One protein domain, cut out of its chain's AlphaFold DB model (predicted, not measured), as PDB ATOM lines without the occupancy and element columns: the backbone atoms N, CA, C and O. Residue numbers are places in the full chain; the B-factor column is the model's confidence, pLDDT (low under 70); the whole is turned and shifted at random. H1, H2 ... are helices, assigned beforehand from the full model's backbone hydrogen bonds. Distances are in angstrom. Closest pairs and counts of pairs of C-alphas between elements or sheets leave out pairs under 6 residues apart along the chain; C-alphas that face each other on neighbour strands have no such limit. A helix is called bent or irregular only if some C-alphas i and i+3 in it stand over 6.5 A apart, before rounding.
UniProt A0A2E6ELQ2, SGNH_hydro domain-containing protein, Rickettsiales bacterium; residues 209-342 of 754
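AT A GLANCE: This is residues 209 to 342 of the 754 residues of the protein "SGNH_hydro domain-containing protein" of Rickettsiales bacterium (UniProt A0A2E6ELQ2). The long helix H4 runs through the core, with H5 and H6 packed along it; H7 folds back along H6, and the kinked H1 crosses H4 on the side away from H6. H2 runs alongside H4 at a small gap, with little H3 at one far end. The 134 printed residues have seven named helices, H1 to H7 in chain order, and no named strand: all helix. The whole is compact, radius of gyration of the C-alphas 15.3 A, yet elongated, spanning 46 by 30 by 28 A.

HOW THE PARTS SIT: Start at the hub, H4, residues 274 to 293. Its residues 284 to 292 touch H6, residues 314 to 326, the same way at a shallow tilt of 9 degrees; the closest C-alphas, Ala 288 and Pro 316, are 4.1 A apart. H5, residues 296 to 307, forms a hairpin with H4, closest C-alphas Ile 291 and Ile 299 at 4.7 A. H4, H5 and H6 are an up-and-down bundle, each running against the one before. H7, residues 330 to 336, forms a hairpin with H6, closest C-alphas Ala 324 and Leu 332 at 5.7 A. Residues 213 to 220 of H1, residues 210 to 228, touch H4, only just about perpendicular at 72 degrees, closest C-alphas Ala 216 and Leu 279 at 6.3 A. H2, residues 241 to 260, is close to H4 but not clearly touching, closest C-alphas Thr 247 and Val 285 at 7.9 A. H3, residues 264 to 267, touches H4 only at the corner, and only just, with 3 pairs of C-alphas within 8 A, the closest Leu 267 and Ala 275 at 5.4 A. Every O i to N i+4 pair is within hydrogen-bond range in H2, H4, H5, H6 and H7, and 12 of 15 in H1; H3 is too short for one.

IN THESE COORDINATES: Find C-alpha 274 at (31.426, -9.741, -27.864); H4 runs 28.4 A from there. H2 measures 28.7 A and H1 26.0 A; H1 is irregular, but only just, C-alphas 223 and 226 being 7.0 A apart. H7 ends at C-alpha 336, (28.918, 5.342, -4.566).

THE WHOLE: The farthest C-alphas, Val 265 and Glu 330, are 47.0 A apart. The printed part has no cut. Look for the long link from H1 to H2 at residues 229 to 240; 21 printed residues have a pLDDT under 70, among them residues 225 to 240.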
ATOM      1  N   HIS A 209      40.786   3.981 -35.200       75.12
ATOM      2  CA  HIS A 209      39.417   3.632 -34.782       75.12
ATOM      3  C   HIS A 209      38.655   4.778 -34.094       75.12
ATOM      4  O   HIS A 209      37.640   4.538 -33.448       75.12
ATOM      5  N   ASP A 210      39.102   6.032 -34.219       74.56
ATOM      6  CA  ASP A 210      38.428   7.202 -33.622       74.56
ATOM      7  C   ASP A 210      36.920   7.305 -33.971       74.56
ATOM      8  O   ASP A 210      36.133   7.611 -33.068       74.56
ATOM      9  N   PRO A 211      36.458   6.979 -35.199       75.69
ATOM     10  CA  PRO A 211      35.028   6.962 -35.507       75.69
ATOM     11  C   PRO A 211      34.211   5.989 -34.648       75.69
ATOM     12  O   PRO A 211      33.044   6.250 -34.380       75.69
ATOM     13  N   LEU A 212      34.809   4.883 -34.189       73.88
ATOM     14  CA  LEU A 212      34.149   3.909 -33.316       73.88
ATOM     15  C   LEU A 212      33.865   4.495 -31.928       73.88
ATOM     16  O   LEU A 212      32.846   4.186 -31.314       73.88
ATOM     17  N   LEU A 213      34.765   5.348 -31.440       77.00
ATOM     18  CA  LEU A 213      34.622   6.039 -30.164       77.00
ATOM     19  C   LEU A 213      33.543   7.118 -30.234       77.00
ATOM     20  O   LEU A 213      32.675   7.181 -29.362       77.00
ATOM     21  N   ASP A 214      33.584   7.936 -31.287       76.12
ATOM     22  CA  ASP A 214      32.551   8.944 -31.534       76.12
ATOM     23  C   ASP A 214      31.182   8.280 -31.700       76.12
ATOM     24  O   ASP A 214      30.188   8.794 -31.190       76.12
ATOM     25  N   ALA A 215      31.148   7.114 -32.348       74.88
ATOM     26  CA  ALA A 215      29.974   6.272 -32.385       74.88
ATOM     27  C   ALA A 215      29.562   5.907 -30.949       74.88
ATOM     28  O   ALA A 215      28.548   6.427 -30.497       74.88
ATOM     29  N   ALA A 216      30.355   5.123 -30.197       80.44
ATOM     30  CA  ALA A 216      30.030   4.650 -28.834       80.44
ATOM     31  C   ALA A 216      29.443   5.741 -27.916       80.44
ATOM     32  O   ALA A 216      28.492   5.489 -27.168       80.44
ATOM     33  N   TRP A 217      29.994   6.954 -28.013       78.19
ATOM     34  CA  TRP A 217      29.508   8.145 -27.330       78.19
ATOM     35  C   TRP A 217      28.114   8.595 -27.785       78.19
ATOM     36  O   TRP A 217      27.244   8.814 -26.946       78.19
ATOM     37  N   ASN A 218      27.877   8.714 -29.091       76.88
ATOM     38  CA  ASN A 218      26.570   9.102 -29.618       76.88
ATOM     39  C   ASN A 218      25.471   8.109 -29.201       76.88
ATOM     40  O   ASN A 218      24.408   8.535 -28.776       76.88
ATOM     41  N   HIS A 219      25.725   6.794 -29.190       80.31
ATOM     42  CA  HIS A 219      24.703   5.846 -28.719       80.31
ATOM     43  C   HIS A 219      24.454   5.993 -27.227       80.31
ATOM     44  O   HIS A 219      23.315   5.890 -26.783       80.31
ATOM     45  N   LEU A 220      25.498   6.220 -26.426       79.00
ATOM     46  CA  LEU A 220      25.329   6.497 -25.002       79.00
ATOM     47  C   LEU A 220      24.453   7.737 -24.777       79.00
ATOM     48  O   LEU A 220      23.602   7.731 -23.884       79.00
ATOM     49  N   LEU A 221      24.653   8.774 -25.598       75.19
ATOM     50  CA  LEU A 221      23.834   9.978 -25.588       75.19
ATOM     51  C   LEU A 221      22.377   9.669 -25.926       75.19
ATOM     52  O   LEU A 221      21.514   9.867 -25.071       75.19
ATOM     53  N   ASP A 222      22.138   9.136 -27.120       72.06
ATOM     54  CA  ASP A 222      20.803   8.978 -27.702       72.06
ATOM     55  C   ASP A 222      19.946   7.969 -26.923       72.06
ATOM     56  O   ASP A 222      18.736   8.131 -26.784       72.06
ATOM     57  N   THR A 223      20.564   6.911 -26.383       69.38
ATOM     58  CA  THR A 223      19.818   5.815 -25.736       69.38
ATOM     59  C   THR A 223      19.690   5.946 -24.224       69.38
ATOM     60  O   THR A 223      18.790   5.337 -23.645       69.38
ATOM     61  N   ARG A 224      20.582   6.691 -23.555       74.25
ATOM     62  CA  ARG A 224      20.628   6.733 -22.081       74.25
ATOM     63  C   ARG A 224      20.693   8.147 -21.518       74.25
ATOM     64  O   ARG A 224      19.880   8.486 -20.663       74.25
ATOM     65  N   LEU A 225      21.647   8.973 -21.954       69.88
ATOM     66  CA  LEU A 225      21.887  10.276 -21.316       69.88
ATOM     67  C   LEU A 225      20.817  11.322 -21.661       69.88
ATOM     68  O   LEU A 225      20.418  12.074 -20.772       69.88
ATOM     69  N   GLU A 226      20.323  11.369 -22.902       64.81
ATOM     70  CA  GLU A 226      19.311  12.355 -23.313       64.81
ATOM     71  C   GLU A 226      17.982  12.159 -22.567       64.81
ATOM     72  O   GLU A 226      17.362  13.133 -22.134       64.81
ATOM     73  N   ALA A 227      17.605  10.904 -22.303       61.62
ATOM     74  CA  ALA A 227      16.431  10.565 -21.498       61.62
ATOM     75  C   ALA A 227      16.530  11.050 -20.037       61.62
ATOM     76  O   ALA A 227      15.507  11.235 -19.378       61.62
ATOM     77  N   LEU A 228      17.749  11.262 -19.521       61.41
ATOM     78  CA  LEU A 228      18.001  11.676 -18.138       61.41
ATOM     79  C   LEU A 228      18.206  13.192 -17.993       61.41
ATOM     80  O   LEU A 228      17.905  13.747 -16.935       61.41
ATOM     81  N   SER A 229      18.719  13.883 -19.019       58.41
ATOM     82  CA  SER A 229      18.855  15.345 -19.008       58.41
ATOM     83  C   SER A 229      19.106  15.938 -20.399       58.41
ATOM     84  O   SER A 229      20.128  15.671 -21.030       58.41
ATOM     85  N   SER A 230      18.249  16.876 -20.815       57.44
ATOM     86  CA  SER A 230      18.410  17.653 -22.055       57.44
ATOM     87  C   SER A 230      19.595  18.633 -22.050       57.44
ATOM     88  O   SER A 230      19.915  19.204 -23.089       57.44
ATOM     89  N   ASP A 231      20.216  18.891 -20.892       56.44
ATOM     90  CA  ASP A 231      21.396  19.765 -20.783       56.44
ATOM     91  C   ASP A 231      22.704  18.996 -21.040       56.44
ATOM     92  O   ASP A 231      23.678  19.577 -21.519       56.44
ATOM     93  N   ILE A 232      22.726  17.683 -20.777       55.81
ATOM     94  CA  ILE A 232      23.912  16.828 -20.958       55.81
ATOM     95  C   ILE A 232      24.180  16.555 -22.442       55.81
ATOM     96  O   ILE A 232      25.338  16.454 -22.846       55.81
ATOM     97  N   SER A 233      23.135  16.539 -23.276       52.72
ATOM     98  CA  SER A 233      23.261  16.404 -24.736       52.72
ATOM     99  C   SER A 233      24.063  17.544 -25.380       52.72
ATOM    100  O   SER A 233      24.654  17.361 -26.442       52.72
ATOM    101  N   ARG A 234      24.162  18.712 -24.723       52.06
ATOM    102  CA  ARG A 234      24.975  19.852 -25.194       52.06
ATOM    103  C   ARG A 234      26.444  19.754 -24.799       52.06
ATOM    104  O   ARG A 234      27.288  20.395 -25.422       52.06
ATOM    105  N   THR A 235      26.768  18.945 -23.795       53.34
ATOM    106  CA  THR A 235      28.148  18.639 -23.424       53.34
ATOM    107  C   THR A 235      28.587  17.391 -24.168       53.34
ATOM    108  O   THR A 235      28.621  16.303 -23.605       53.34
ATOM    109  N   ARG A 236      28.953  17.536 -25.445       53.66
ATOM    110  CA  ARG A 236      29.863  16.563 -26.054       53.66
ATOM    111  C   ARG A 236      31.153  16.689 -25.237       53.66
ATOM    112  O   ARG A 236      31.735  17.774 -25.272       53.66
ATOM    113  N   PRO A 237      31.594  15.694 -24.449       52.66
ATOM    114  CA  PRO A 237      32.910  15.748 -23.864       52.66
ATOM    115  C   PRO A 237      33.834  15.878 -25.061       52.66
ATOM    116  O   PRO A 237      33.925  14.988 -25.911       52.66
ATOM    117  N   MET A 238      34.474  17.036 -25.189       53.72
ATOM    118  CA  MET A 238      35.662  17.120 -26.008       53.72
ATOM    119  C   MET A 238      36.675  16.261 -25.271       53.72
ATOM    120  O   MET A 238      37.388  16.757 -24.403       53.72
ATOM    121  N   LEU A 239      36.646  14.951 -25.552       59.59
ATOM    122  CA  LEU A 239      37.624  14.010 -25.043       59.59
ATOM    123  C   LEU A 239      38.980  14.640 -25.315       59.59
ATOM    124  O   LEU A 239      39.316  14.913 -26.476       59.59
ATOM    125  N   ASN A 240      39.707  14.939 -24.246       68.00
ATOM    126  CA  ASN A 240      41.014  15.547 -24.383       68.00
ATOM    127  C   ASN A 240      41.967  14.537 -25.046       68.00
ATOM    128  O   ASN A 240      41.676  13.341 -25.157       68.00
ATOM    129  N   THR A 241      43.121  15.009 -25.512       75.50
ATOM    130  CA  THR A 241      44.073  14.165 -26.246       75.50
ATOM    131  C   THR A 241      44.494  12.924 -25.452       75.50
ATOM    132  O   THR A 241      44.614  11.849 -26.035       75.50
ATOM    133  N   ALA A 242      44.653  13.041 -24.129       70.38
ATOM    134  CA  ALA A 242      45.026  11.922 -23.265       70.38
ATOM    135  C   ALA A 242      43.903  10.876 -23.149       70.38
ATOM    136  O   ALA A 242      44.166   9.679 -23.235       70.38
ATOM    137  N   GLN A 243      42.649  11.315 -23.031       69.12
ATOM    138  CA  GLN A 243      41.475  10.438 -22.980       69.12
ATOM    139  C   GLN A 243      41.265   9.695 -24.302       69.12
ATOM    140  O   GLN A 243      41.039   8.487 -24.295       69.12
ATOM    141  N   ARG A 244      41.405  10.384 -25.446       75.19
ATOM    142  CA  ARG A 244      41.353   9.731 -26.766       75.19
ATOM    143  C   ARG A 244      42.466   8.696 -26.923       75.19
ATOM    144  O   ARG A 244      42.213   7.613 -27.443       75.19
ATOM    145  N   GLN A 245      43.673   9.001 -26.446       80.31
ATOM    146  CA  GLN A 245      44.792   8.062 -26.482       80.31
ATOM    147  C   GLN A 245      44.522   6.817 -25.628       80.31
ATOM    148  O   GLN A 245      44.654   5.707 -26.132       80.31
ATOM    149  N   ALA A 246      44.066   6.982 -24.383       75.56
ATOM    150  CA  ALA A 246      43.774   5.860 -23.490       75.56
ATOM    151  C   ALA A 246      42.705   4.913 -24.069       75.56
ATOM    152  O   ALA A 246      42.849   3.691 -24.007       75.56
ATOM    153  N   THR A 247      41.654   5.462 -24.689       74.81
ATOM    154  CA  THR A 247      40.625   4.642 -25.342       74.81
ATOM    155  C   THR A 247      41.151   3.932 -26.593       74.81
ATOM    156  O   THR A 247      40.810   2.771 -26.826       74.81
ATOM    157  N   ARG A 248      42.031   4.577 -27.375       79.69
ATOM    158  CA  ARG A 248      42.717   3.933 -28.509       79.69
ATOM    159  C   ARG A 248      43.615   2.782 -28.062       79.69
ATOM    160  O   ARG A 248      43.606   1.726 -28.696       79.69
ATOM    161  N   ASP A 249      44.342   2.954 -26.963       83.62
ATOM    162  CA  ASP A 249      45.207   1.913 -26.405       83.62
ATOM    163  C   ASP A 249      44.380   0.708 -25.929       83.62
ATOM    164  O   ASP A 249      44.735  -0.441 -26.207       83.62
ATOM    165  N   PHE A 250      43.231   0.961 -25.288       83.88
ATOM    166  CA  PHE A 250      42.275  -0.080 -24.907       83.88
ATOM    167  C   PHE A 250      41.758  -0.862 -26.121       83.88
ATOM    168  O   PHE A 250      41.846  -2.091 -26.131       83.88
ATOM    169  N   LEU A 251      41.268  -0.169 -27.154       84.50
ATOM    170  CA  LEU A 251      40.769  -0.800 -28.381       84.50
ATOM    171  C   LEU A 251      41.848  -1.645 -29.062       84.50
ATOM    172  O   LEU A 251      41.596  -2.785 -29.444       84.50
ATOM    173  N   SER A 252      43.069  -1.118 -29.146       86.19
ATOM    174  CA  SER A 252      44.213  -1.815 -29.742       86.19
ATOM    175  C   SER A 252      44.594  -3.080 -28.973       86.19
ATOM    176  O   SER A 252      45.026  -4.066 -29.573       86.19
ATOM    177  N   LYS A 253      44.465  -3.063 -27.642       88.50
ATOM    178  CA  LYS A 253      44.688  -4.240 -26.796       88.50
ATOM    179  C   LYS A 253      43.571  -5.268 -26.975       88.50
ATOM    180  O   LYS A 253      43.864  -6.436 -27.203       88.50
ATOM    181  N   TRP A 254      42.314  -4.831 -26.920       89.00
ATOM    182  CA  TRP A 254      41.154  -5.704 -27.095       89.00
ATOM    183  C   TRP A 254      41.156  -6.390 -28.467       89.00
ATOM    184  O   TRP A 254      40.904  -7.588 -28.550       89.00
ATOM    185  N   LEU A 255      41.516  -5.667 -29.535       90.19
ATOM    186  CA  LEU A 255      41.643  -6.236 -30.881       90.19
ATOM    187  C   LEU A 255      42.718  -7.325 -30.952       90.19
ATOM    188  O   LEU A 255      42.486  -8.352 -31.580       90.19
ATOM    189  N   ARG A 256      43.869  -7.138 -30.290       90.19
ATOM    190  CA  ARG A 256      44.905  -8.183 -30.214       90.19
ATOM    191  C   ARG A 256      44.391  -9.428 -29.502       90.19
ATOM    192  O   ARG A 256      44.487 -10.514 -30.056       90.19
ATOM    193  N   GLU A 257      43.774  -9.262 -28.335       91.25
ATOM    194  CA  GLU A 257      43.207 -10.378 -27.563       91.25
ATOM    195  C   GLU A 257      42.108 -11.123 -28.345       91.25
ATOM    196  O   GLU A 257      42.036 -12.351 -28.301       91.25
ATOM    197  N   LEU A 258      41.277 -10.395 -29.096       89.88
ATOM    198  CA  LEU A 258      40.271 -10.967 -29.989       89.88
ATOM    199  C   LEU A 258      40.915 -11.818 -31.091       89.88
ATOM    200  O   LEU A 258      40.495 -12.956 -31.296       89.88
ATOM    201  N   LEU A 259      41.894 -11.263 -31.808       89.38
ATOM    202  CA  LEU A 259      42.510 -11.897 -32.977       89.38
ATOM    203  C   LEU A 259      43.424 -13.073 -32.596       89.38
ATOM    204  O   LEU A 259      43.461 -14.060 -33.324       89.38
ATOM    205  N   GLU A 260      44.111 -13.000 -31.453       87.56
ATOM    206  CA  GLU A 260      44.938 -14.090 -30.911       87.56
ATOM    207  C   GLU A 260      44.102 -15.186 -30.229       87.56
ATOM    208  O   GLU A 260      44.537 -16.333 -30.127       87.56
ATOM    209  N   GLY A 261      42.912 -14.836 -29.732       86.19
ATOM    210  CA  GLY A 261      42.043 -15.727 -28.977       86.19
ATOM    211  C   GLY A 261      40.846 -16.228 -29.791       86.19
ATOM    212  O   GLY A 261      40.975 -17.152 -30.595       86.19
ATOM    213  N   PRO A 262      39.627 -15.722 -29.528       82.81
ATOM    214  CA  PRO A 262      38.416 -16.299 -30.090       82.81
ATOM    215  C   PRO A 262      38.217 -16.075 -31.600       82.81
ATOM    216  O   PRO A 262      37.411 -16.787 -32.209       82.81
ATOM    217  N   GLY A 263      38.936 -15.118 -32.189       87.69
ATOM    218  CA  GLY A 263      38.810 -14.697 -33.578       87.69
ATOM    219  C   GLY A 263      37.516 -13.928 -33.861       87.69
ATOM    220  O   GLY A 263      36.639 -13.780 -33.007       87.69
ATOM    221  N   LEU A 264      37.366 -13.471 -35.107       90.38
ATOM    222  CA  LEU A 264      36.194 -12.703 -35.553       90.38
ATOM    223  C   LEU A 264      34.868 -13.474 -35.435       90.38
ATOM    224  O   LEU A 264      33.807 -12.861 -35.423       90.38
ATOM    225  N   VAL A 265      34.912 -14.806 -35.315       87.75
ATOM    226  CA  VAL A 265      33.735 -15.655 -35.054       87.75
ATOM    227  C   VAL A 265      32.984 -15.198 -33.802       87.75
ATOM    228  O   VAL A 265      31.767 -15.129 -33.832       87.75
ATOM    229  N   ALA A 266      33.668 -14.770 -32.738       86.31
ATOM    230  CA  ALA A 266      32.991 -14.306 -31.521       86.31
ATOM    231  C   ALA A 266      32.220 -12.978 -31.673       86.31
ATOM    232  O   ALA A 266      31.556 -12.553 -30.729       86.31
ATOM    233  N   LEU A 267      32.320 -12.311 -32.828       88.69
ATOM    234  CA  LEU A 267      31.556 -11.102 -33.141       88.69
ATOM    235  C   LEU A 267      30.246 -11.393 -33.892       88.69
ATOM    236  O   LEU A 267      29.430 -10.479 -34.047       88.69
ATOM    237  N   GLN A 268      30.050 -12.625 -34.375       86.19
ATOM    238  CA  GLN A 268      28.832 -13.023 -35.083       86.19
ATOM    239  C   GLN A 268      27.654 -13.049 -34.122       86.19
ATOM    240  O   GLN A 268      27.809 -13.409 -32.958       86.19
ATOM    241  N   ALA A 269      26.464 -12.714 -34.620       79.00
ATOM    242  CA  ALA A 269      25.252 -12.719 -33.810       79.00
ATOM    243  C   ALA A 269      24.989 -14.030 -33.047       79.00
ATOM    244  O   ALA A 269      24.508 -13.982 -31.919       79.00
ATOM    245  N   ASP A 270      25.305 -15.171 -33.653       71.56
ATOM    246  CA  ASP A 270      25.028 -16.507 -33.123       71.56
ATOM    247  C   ASP A 270      26.170 -17.094 -32.287       71.56
ATOM    248  O   ASP A 270      25.956 -18.007 -31.492       71.56
ATOM    249  N   SER A 271      27.377 -16.550 -32.432       64.19
ATOM    250  CA  SER A 271      28.607 -17.070 -31.828       64.19
ATOM    251  C   SER A 271      29.152 -16.200 -30.689       64.19
ATOM    252  O   SER A 271      30.198 -16.528 -30.119       64.19
ATOM    253  N   GLY A 272      28.462 -15.107 -30.344       67.06
ATOM    254  CA  GLY A 272      28.750 -14.292 -29.165       67.06
ATOM    255  C   GLY A 272      28.230 -12.853 -29.241       67.06
ATOM    256  O   GLY A 272      28.038 -12.267 -30.299       67.06
ATOM    257  N   ASP A 273      28.056 -12.229 -28.082       70.88
ATOM    258  CA  ASP A 273      27.709 -10.812 -27.929       70.88
ATOM    259  C   ASP A 273      28.963  -9.921 -27.814       70.88
ATOM    260  O   ASP A 273      28.864  -8.780 -27.374       70.88
ATOM    261  N   LEU A 274      30.156 -10.402 -28.194       84.00
ATOM    262  CA  LEU A 274      31.426  -9.741 -27.864       84.00
ATOM    263  C   LEU A 274      31.546  -8.326 -28.465       84.00
ATOM    264  O   LEU A 274      32.158  -7.450 -27.856       84.00
ATOM    265  N   ALA A 275      30.908  -8.070 -29.612       84.94
ATOM    266  CA  ALA A 275      30.769  -6.717 -30.152       84.94
ATOM    267  C   ALA A 275      29.928  -5.813 -29.224       84.94
ATOM    268  O   ALA A 275      30.331  -4.695 -28.917       84.94
ATOM    269  N   LEU A 276      28.789  -6.295 -28.724       82.12
ATOM    270  CA  LEU A 276      27.952  -5.549 -27.778       82.12
ATOM    271  C   LEU A 276      28.647  -5.378 -26.421       82.12
ATOM    272  O   LEU A 276      28.587  -4.298 -25.846       82.12
ATOM    273  N   GLN A 277      29.391  -6.384 -25.954       83.88
ATOM    274  CA  GLN A 277      30.230  -6.253 -24.759       83.88
ATOM    275  C   GLN A 277      31.316  -5.185 -24.940       83.88
ATOM    276  O   GLN A 277      31.615  -4.446 -24.001       83.88
ATOM    277  N   LEU A 278      31.902  -5.081 -26.141       86.88
ATOM    278  CA  LEU A 278      32.814  -3.990 -26.466       86.88
ATOM    279  C   LEU A 278      32.099  -2.640 -26.355       86.88
ATOM    280  O   LEU A 278      32.640  -1.738 -25.721       86.88
ATOM    281  N   LEU A 279      30.897  -2.502 -26.922       86.38
ATOM    282  CA  LEU A 279      30.110  -1.269 -26.822       86.38
ATOM    283  C   LEU A 279      29.819  -0.895 -25.363       86.38
ATOM    284  O   LEU A 279      30.120   0.228 -24.966       86.38
ATOM    285  N   GLU A 280      29.290  -1.820 -24.556       85.19
ATOM    286  CA  GLU A 280      28.990  -1.574 -23.138       85.19
ATOM    287  C   GLU A 280      30.244  -1.160 -22.364       85.19
ATOM    288  O   GLU A 280      30.221  -0.198 -21.598       85.19
ATOM    289  N   ARG A 281      31.379  -1.821 -22.615       85.88
ATOM    290  CA  ARG A 281      32.641  -1.482 -21.955       85.88
ATOM    291  C   ARG A 281      33.209  -0.137 -22.408       85.88
ATOM    292  O   ARG A 281      33.695   0.619 -21.570       85.88
ATOM    293  N   LEU A 282      33.126   0.199 -23.699       85.81
ATOM    294  CA  LEU A 282      33.483   1.531 -24.203       85.81
ATOM    295  C   LEU A 282      32.608   2.610 -23.552       85.81
ATOM    296  O   LEU A 282      33.117   3.647 -23.132       85.81
ATOM    297  N   GLN A 283      31.308   2.352 -23.412       86.50
ATOM    298  CA  GLN A 283      30.387   3.247 -22.714       86.50
ATOM    299  C   GLN A 283      30.727   3.369 -21.232       86.50
ATOM    300  O   GLN A 283      30.709   4.476 -20.706       86.50
ATOM    301  N   ALA A 284      31.103   2.280 -20.562       87.12
ATOM    302  CA  ALA A 284      31.551   2.318 -19.175       87.12
ATOM    303  C   ALA A 284      32.810   3.182 -18.994       87.12
ATOM    304  O   ALA A 284      32.882   3.956 -18.040       87.12
ATOM    305  N   VAL A 285      33.762   3.123 -19.934       84.31
ATOM    306  CA  VAL A 285      34.935   4.017 -19.967       84.31
ATOM    307  C   VAL A 285      34.510   5.479 -20.153       84.31
ATOM    308  O   VAL A 285      34.981   6.350 -19.427       84.31
ATOM    309  N   LEU A 286      33.590   5.761 -21.079       82.38
ATOM    310  CA  LEU A 286      33.072   7.115 -21.318       82.38
ATOM    311  C   LEU A 286      32.304   7.672 -20.102       82.38
ATOM    312  O   LEU A 286      32.460   8.837 -19.742       82.38
ATOM    313  N   VAL A 287      31.511   6.836 -19.432       86.31
ATOM    314  CA  VAL A 287      30.798   7.175 -18.192       86.31
ATOM    315  C   VAL A 287      31.780   7.446 -17.053       86.31
ATOM    316  O   VAL A 287      31.632   8.439 -16.345       86.31
ATOM    317  N   ALA A 288      32.814   6.617 -16.898       87.19
ATOM    318  CA  ALA A 288      33.879   6.842 -15.923       87.19
ATOM    319  C   ALA A 288      34.563   8.203 -16.137       87.19
ATOM    320  O   ALA A 288      34.770   8.956 -15.189       87.19
ATOM    321  N   GLN A 289      34.809   8.584 -17.391       80.75
ATOM    322  CA  GLN A 289      35.393   9.885 -17.730       80.75
ATOM    323  C   GLN A 289      34.469  11.066 -17.392       80.75
ATOM    324  O   GLN A 289      34.951  12.109 -16.936       80.75
ATOM    325  N   LEU A 290      33.150  10.918 -17.570       80.69
ATOM    326  CA  LEU A 290      32.176  11.915 -17.107       80.69
ATOM    327  C   LEU A 290      32.218  12.071 -15.584       80.69
ATOM    328  O   LEU A 290      32.068  13.183 -15.086       80.69
ATOM    329  N   ILE A 291      32.465  10.986 -14.846       86.31
ATOM    330  CA  ILE A 291      32.601  11.028 -13.386       86.31
ATOM    331  C   ILE A 291      33.900  11.736 -12.968       86.31
ATOM    332  O   ILE A 291      33.901  12.548 -12.043       86.31
ATOM    333  N   GLU A 292      35.009  11.454 -13.652       84.69
ATOM    334  CA  GLU A 292      36.323  12.027 -13.331       84.69
ATOM    335  C   GLU A 292      36.403  13.533 -13.601       84.69
ATOM    336  O   GLU A 292      37.033  14.269 -12.836       84.69
ATOM    337  N   SER A 293      35.796  13.985 -14.702       79.50
ATOM    338  CA  SER A 293      35.988  15.340 -15.237       79.50
ATOM    339  C   SER A 293      34.748  16.232 -15.193       79.50
ATOM    340  O   SER A 293      34.884  17.448 -15.339       79.50
ATOM    341  N   GLY A 294      33.564  15.657 -14.976       77.81
ATOM    342  CA  GLY A 294      32.297  16.380 -15.006       77.81
ATOM    343  C   GLY A 294      31.967  17.155 -13.729       77.81
ATOM    344  O   GLY A 294      32.595  17.006 -12.677       77.81
ATOM    345  N   ASP A 295      30.943  18.001 -13.831       79.44
ATOM    346  CA  ASP A 295      30.323  18.667 -12.686       79.44
ATOM    347  C   ASP A 295      29.388  17.724 -11.898       79.44
ATOM    348  O   ASP A 295      29.089  16.604 -12.313       79.44
ATOM    349  N   THR A 296      28.878  18.168 -10.745       76.06
ATOM    350  CA  THR A 296      28.002  17.357  -9.878       76.06
ATOM    351  C   THR A 296      26.746  16.831 -10.592       76.06
ATOM    352  O   THR A 296      26.255  15.750 -10.257       76.06
ATOM    353  N   ARG A 297      26.210  17.563 -11.578       73.88
ATOM    354  CA  ARG A 297      25.020  17.150 -12.337       73.88
ATOM    355  C   ARG A 297      25.380  16.055 -13.341       73.88
ATOM    356  O   ARG A 297      24.667  15.057 -13.424       73.88
ATOM    357  N   GLN A 298      26.491  16.222 -14.051       76.88
ATOM    358  CA  GLN A 298      27.027  15.229 -14.981       76.88
ATOM    359  C   GLN A 298      27.423  13.942 -14.255       76.88
ATOM    360  O   GLN A 298      27.062  12.863 -14.713       76.88
ATOM    361  N   ILE A 299      28.067  14.048 -13.088       81.81
ATOM    362  CA  ILE A 299      28.410  12.896 -12.243       81.81
ATOM    363  C   ILE A 299      27.143  12.132 -11.846       81.81
ATOM    364  O   ILE A 299      27.100  10.912 -11.982       81.81
ATOM    365  N   ARG A 300      26.083  12.824 -11.407       79.19
ATOM    366  CA  ARG A 300      24.821  12.166 -11.034       79.19
ATOM    367  C   ARG A 300      24.208  11.405 -12.209       79.19
ATOM    368  O   ARG A 300      23.823  10.254 -12.045       79.19
ATOM    369  N   ALA A 301      24.133  12.022 -13.384       77.50
ATOM    370  CA  ALA A 301      23.601  11.356 -14.567       77.50
ATOM    371  C   ALA A 301      24.475  10.177 -15.016       77.50
ATOM    372  O   ALA A 301      23.946   9.127 -15.362       77.50
ATOM    373  N   ALA A 302      25.800  10.320 -14.956       82.19
ATOM    374  CA  ALA A 302      26.745   9.251 -15.254       82.19
ATOM    375  C   ALA A 302      26.564   8.054 -14.302       82.19
ATOM    376  O   ALA A 302      26.553   6.910 -14.753       82.19
ATOM    377  N   VAL A 303      26.339   8.308 -13.009       83.50
ATOM    378  CA  VAL A 303      26.020   7.264 -12.023       83.50
ATOM    379  C   VAL A 303      24.681   6.595 -12.333       83.50
ATOM    380  O   VAL A 303      24.619   5.371 -12.342       83.50
ATOM    381  N   GLU A 304      23.630   7.352 -12.661       81.56
ATOM    382  CA  GLU A 304      22.346   6.759 -13.067       81.56
ATOM    383  C   GLU A 304      22.481   5.896 -14.328       81.56
ATOM    384  O   GLU A 304      21.969   4.782 -14.370       81.56
ATOM    385  N   VAL A 305      23.244   6.340 -15.330       82.19
ATOM    386  CA  VAL A 305      23.531   5.519 -16.515       82.19
ATOM    387  C   VAL A 305      24.302   4.251 -16.154       82.19
ATOM    388  O   VAL A 305      23.956   3.179 -16.652       82.19
ATOM    389  N   ALA A 306      25.307   4.347 -15.279       84.06
ATOM    390  CA  ALA A 306      26.075   3.191 -14.824       84.06
ATOM    391  C   ALA A 306      25.204   2.163 -14.084       84.06
ATOM    392  O   ALA A 306      25.412   0.962 -14.247       84.06
ATOM    393  N   ARG A 307      24.191   2.610 -13.328       81.88
ATOM    394  CA  ARG A 307      23.200   1.731 -12.676       81.88
ATOM    395  C   ARG A 307      22.311   0.991 -13.672       81.88
ATOM    396  O   ARG A 307      21.809  -0.080 -13.350       81.88
ATOM    397  N   LEU A 308      22.110   1.563 -14.857       76.19
ATOM    398  CA  LEU A 308      21.318   0.976 -15.938       76.19
ATOM    399  C   LEU A 308      22.139   0.048 -16.846       76.19
ATOM    400  O   LEU A 308      21.593  -0.500 -17.808       76.19
ATOM    401  N   PHE A 309      23.450  -0.116 -16.629       78.50
ATOM    402  CA  PHE A 309      24.192  -1.156 -17.344       78.50
ATOM    403  C   PHE A 309      23.674  -2.536 -16.939       78.50
ATOM    404  O   PHE A 309      23.422  -2.796 -15.765       78.50
ATOM    405  N   GLN A 310      23.521  -3.430 -17.923       69.94
ATOM    406  CA  GLN A 310      23.079  -4.800 -17.657       69.94
ATOM    407  C   GLN A 310      24.074  -5.535 -16.753       69.94
ATOM    408  O   GLN A 310      23.683  -6.389 -15.957       69.94
ATOM    409  N   ARG A 311      25.363  -5.190 -16.872       74.94
ATOM    410  CA  ARG A 311      26.456  -5.706 -16.052       74.94
ATOM    411  C   ARG A 311      27.139  -4.542 -15.327       74.94
ATOM    412  O   ARG A 311      27.418  -3.523 -15.959       74.94
ATOM    413  N   PRO A 312      27.445  -4.662 -14.025       80.25
ATOM    414  CA  PRO A 312      28.224  -3.641 -13.346       80.25
ATOM    415  C   PRO A 312      29.661  -3.641 -13.875       80.25
ATOM    416  O   PRO A 312      30.306  -4.687 -13.969       80.25
ATOM    417  N   HIS A 313      30.166  -2.454 -14.201       84.38
ATOM    418  CA  HIS A 313      31.505  -2.259 -14.748       84.38
ATOM    419  C   HIS A 313      32.445  -1.639 -13.702       84.38
ATOM    420  O   HIS A 313      32.034  -0.734 -12.971       84.38
ATOM    421  N   PRO A 314      33.714  -2.081 -13.616       85.44
ATOM    422  CA  PRO A 314      34.672  -1.521 -12.667       85.44
ATOM    423  C   PRO A 314      35.081  -0.083 -13.007       85.44
ATOM    424  O   PRO A 314      35.521   0.638 -12.115       85.44
ATOM    425  N   GLU A 315      34.973   0.338 -14.271       87.31
ATOM    426  CA  GLU A 315      35.428   1.651 -14.726       87.31
ATOM    427  C   GLU A 315      34.674   2.810 -14.021       87.31
ATOM    428  O   GLU A 315      35.350   3.609 -13.365       87.31
ATOM    429  N   PRO A 316      33.322   2.890 -14.018       88.50
ATOM    430  CA  PRO A 316      32.597   3.929 -13.273       88.50
ATOM    431  C   PRO A 316      32.820   3.882 -11.757       88.50
ATOM    432  O   PRO A 316      32.912   4.927 -11.114       88.50
ATOM    433  N   HIS A 317      32.931   2.678 -11.184       88.81
ATOM    434  CA  HIS A 317      33.113   2.483  -9.740       88.81
ATOM    435  C   HIS A 317      34.467   3.034  -9.273       88.81
ATOM    436  O   HIS A 317      34.527   3.844  -8.347       88.81
ATOM    437  N   ARG A 318      35.550   2.706  -9.994       88.25
ATOM    438  CA  ARG A 318      36.898   3.241  -9.733       88.25
ATOM    439  C   ARG A 318      36.960   4.757  -9.890       88.25
ATOM    440  O   ARG A 318      37.537   5.422  -9.032       88.25
ATOM    441  N   ALA A 319      36.358   5.293 -10.952       87.94
ATOM    442  CA  ALA A 319      36.311   6.732 -11.198       87.94
ATOM    443  C   ALA A 319      35.613   7.487 -10.058       87.94
ATOM    444  O   ALA A 319      36.133   8.492  -9.568       87.94
ATOM    445  N   LEU A 320      34.462   6.989  -9.592       88.94
ATOM    446  CA  LEU A 320      33.711   7.629  -8.514       88.94
ATOM    447  C   LEU A 320      34.427   7.520  -7.166       88.94
ATOM    448  O   LEU A 320      34.485   8.507  -6.433       88.94
ATOM    449  N   ALA A 321      35.014   6.360  -6.860       88.19
ATOM    450  CA  ALA A 321      35.790   6.155  -5.641       88.19
ATOM    451  C   ALA A 321      37.001   7.100  -5.572       88.19
ATOM    452  O   ALA A 321      37.230   7.746  -4.548       88.19
ATOM    453  N   GLU A 322      37.745   7.243  -6.672       89.31
ATOM    454  CA  GLU A 322      38.889   8.155  -6.733       89.31
ATOM    455  C   GLU A 322      38.447   9.623  -6.660       89.31
ATOM    456  O   GLU A 322      39.047  10.418  -5.933       89.31
ATOM    457  N   ARG A 323      37.346   9.991  -7.330       86.88
ATOM    458  CA  ARG A 323      36.785  11.347  -7.247       86.88
ATOM    459  C   ARG A 323      36.341  11.692  -5.826       86.88
ATOM    460  O   ARG A 323      36.666  12.777  -5.350       86.88
ATOM    461  N   ALA A 324      35.659  10.776  -5.137       87.44
ATOM    462  CA  ALA A 324      35.249  10.944  -3.744       87.44
ATOM    463  C   ALA A 324      36.455  11.027  -2.790       87.44
ATOM    464  O   ALA A 324      36.415  11.782  -1.820       87.44
ATOM    465  N   ARG A 325      37.550  10.311  -3.085       87.62
ATOM    466  CA  ARG A 325      38.810  10.392  -2.330       87.62
ATOM    467  C   ARG A 325      39.490  11.755  -2.480       87.62
ATOM    468  O   ARG A 325      39.977  12.301  -1.494       87.62
ATOM    469  N   LEU A 326      39.543  12.293  -3.700       85.56
ATOM    470  CA  LEU A 326      40.195  13.573  -4.005       85.56
ATOM    471  C   LEU A 326      39.334  14.789  -3.623       85.56
ATOM    472  O   LEU A 326      39.874  15.842  -3.287       85.56
ATOM    473  N   GLN A 327      38.008  14.657  -3.685       82.69
ATOM    474  CA  GLN A 327      37.029  15.697  -3.364       82.69
ATOM    475  C   GLN A 327      35.922  15.114  -2.471       82.69
ATOM    476  O   GLN A 327      34.830  14.822  -2.962       82.69
ATOM    477  N   PRO A 328      36.172  14.931  -1.164       73.88
ATOM    478  CA  PRO A 328      35.206  14.326  -0.255       73.88
ATOM    479  C   PRO A 328      33.988  15.237  -0.070       73.88
ATOM    480  O   PRO A 328      33.993  16.179   0.719       73.88
ATOM    481  N   GLN A 329      32.933  14.946  -0.828       78.00
ATOM    482  CA  GLN A 329      31.606  15.538  -0.692       78.00
ATOM    483  C   GLN A 329      30.635  14.433  -0.281       78.00
ATOM    484  O   GLN A 329      30.611  13.372  -0.905       78.00
ATOM    485  N   GLU A 330      29.799  14.691   0.723       77.06
ATOM    486  CA  GLU A 330      28.811  13.730   1.241       77.06
ATOM    487  C   GLU A 330      27.910  13.165   0.126       77.06
ATOM    488  O   GLU A 330      27.618  11.973   0.083       77.06
ATOM    489  N   GLN A 331      27.571  14.001  -0.860       77.12
ATOM    490  CA  GLN A 331      26.784  13.604  -2.026       77.12
ATOM    491  C   GLN A 331      27.500  12.591  -2.936       77.12
ATOM    492  O   GLN A 331      26.838  11.731  -3.504       77.12
ATOM    493  N   LEU A 332      28.828  12.668  -3.086       77.31
ATOM    494  CA  LEU A 332      29.593  11.733  -3.926       77.31
ATOM    495  C   LEU A 332      29.726  10.360  -3.260       77.31
ATOM    496  O   LEU A 332      29.648   9.343  -3.941       77.31
ATOM    497  N   VAL A 333      29.867  10.337  -1.932       79.06
ATOM    498  CA  VAL A 333      29.874   9.094  -1.146       79.06
ATOM    499  C   VAL A 333      28.509   8.406  -1.225       79.06
ATOM    500  O   VAL A 333      28.451   7.213  -1.501       79.06
ATOM    501  N   ALA A 334      27.414   9.163  -1.103       80.25
ATOM    502  CA  ALA A 334      26.062   8.624  -1.261       80.25
ATOM    503  C   ALA A 334      25.804   8.046  -2.667       80.25
ATOM    504  O   ALA A 334      25.109   7.045  -2.806       80.25
ATOM    505  N   LEU A 335      26.372   8.645  -3.721       79.44
ATOM    506  CA  LEU A 335      26.274   8.103  -5.082       79.44
ATOM    507  C   LEU A 335      27.044   6.785  -5.255       79.44
ATOM    508  O   LEU A 335      26.630   5.953  -6.059       79.44
ATOM    509  N   LEU A 336      28.138   6.581  -4.513       80.12
ATOM    510  CA  LEU A 336      28.918   5.342  -4.566       80.12
ATOM    511  C   LEU A 336      28.109   4.148  -4.047       80.12
ATOM    512  O   LEU A 336      28.165   3.078  -4.641       80.12
ATOM    513  N   GLU A 337      27.287   4.355  -3.015       81.62
ATOM    514  CA  GLU A 337      26.383   3.329  -2.470       81.62
ATOM    515  C   GLU A 337      25.273   2.905  -3.452       81.62
ATOM    516  O   GLU A 337      24.660   1.853  -3.278       81.62
ATOM    517  N   LEU A 338      25.001   3.707  -4.490       78.38
ATOM    518  CA  LEU A 338      23.981   3.402  -5.498       78.38
ATOM    519  C   LEU A 338      24.497   2.521  -6.641       78.38
ATOM    520  O   LEU A 338      23.674   1.959  -7.375       78.38
ATOM    521  N   LEU A 339      25.818   2.430  -6.835       79.69
ATOM    522  CA  LEU A 339      26.402   1.615  -7.894       79.69
ATOM    523  C   LEU A 339      26.414   0.139  -7.476       79.69
ATOM    524  O   LEU A 339      26.935  -0.189  -6.411       79.69
ATOM    525  N   PRO A 340      25.882  -0.776  -8.304       77.62
ATOM    526  CA  PRO A 340      26.014  -2.197  -8.032       77.62
ATOM    527  C   PRO A 340      27.492  -2.609  -8.063       77.62
ATOM    528  O   PRO A 340      28.244  -2.209  -8.953       77.62
ATOM    529  N   GLU A 341      27.907  -3.423  -7.090       76.50
ATOM    530  CA  GLU A 341      29.275  -3.940  -7.021       76.50
ATOM    531  C   GLU A 341      29.600  -4.796  -8.259       76.50
ATOM    532  O   GLU A 341      28.794  -5.658  -8.639       76.50
ATOM    533  N   PRO A 342      30.773  -4.611  -8.896       72.69
ATOM    534  CA  PRO A 342      31.204  -5.456 -10.000       72.69
ATOM    535  C   PRO A 342      31.425  -6.892  -9.517       72.69
ATOM    536  O   PRO A 342      32.415  -7.215  -8.861       72.69
TER     537      PRO A 342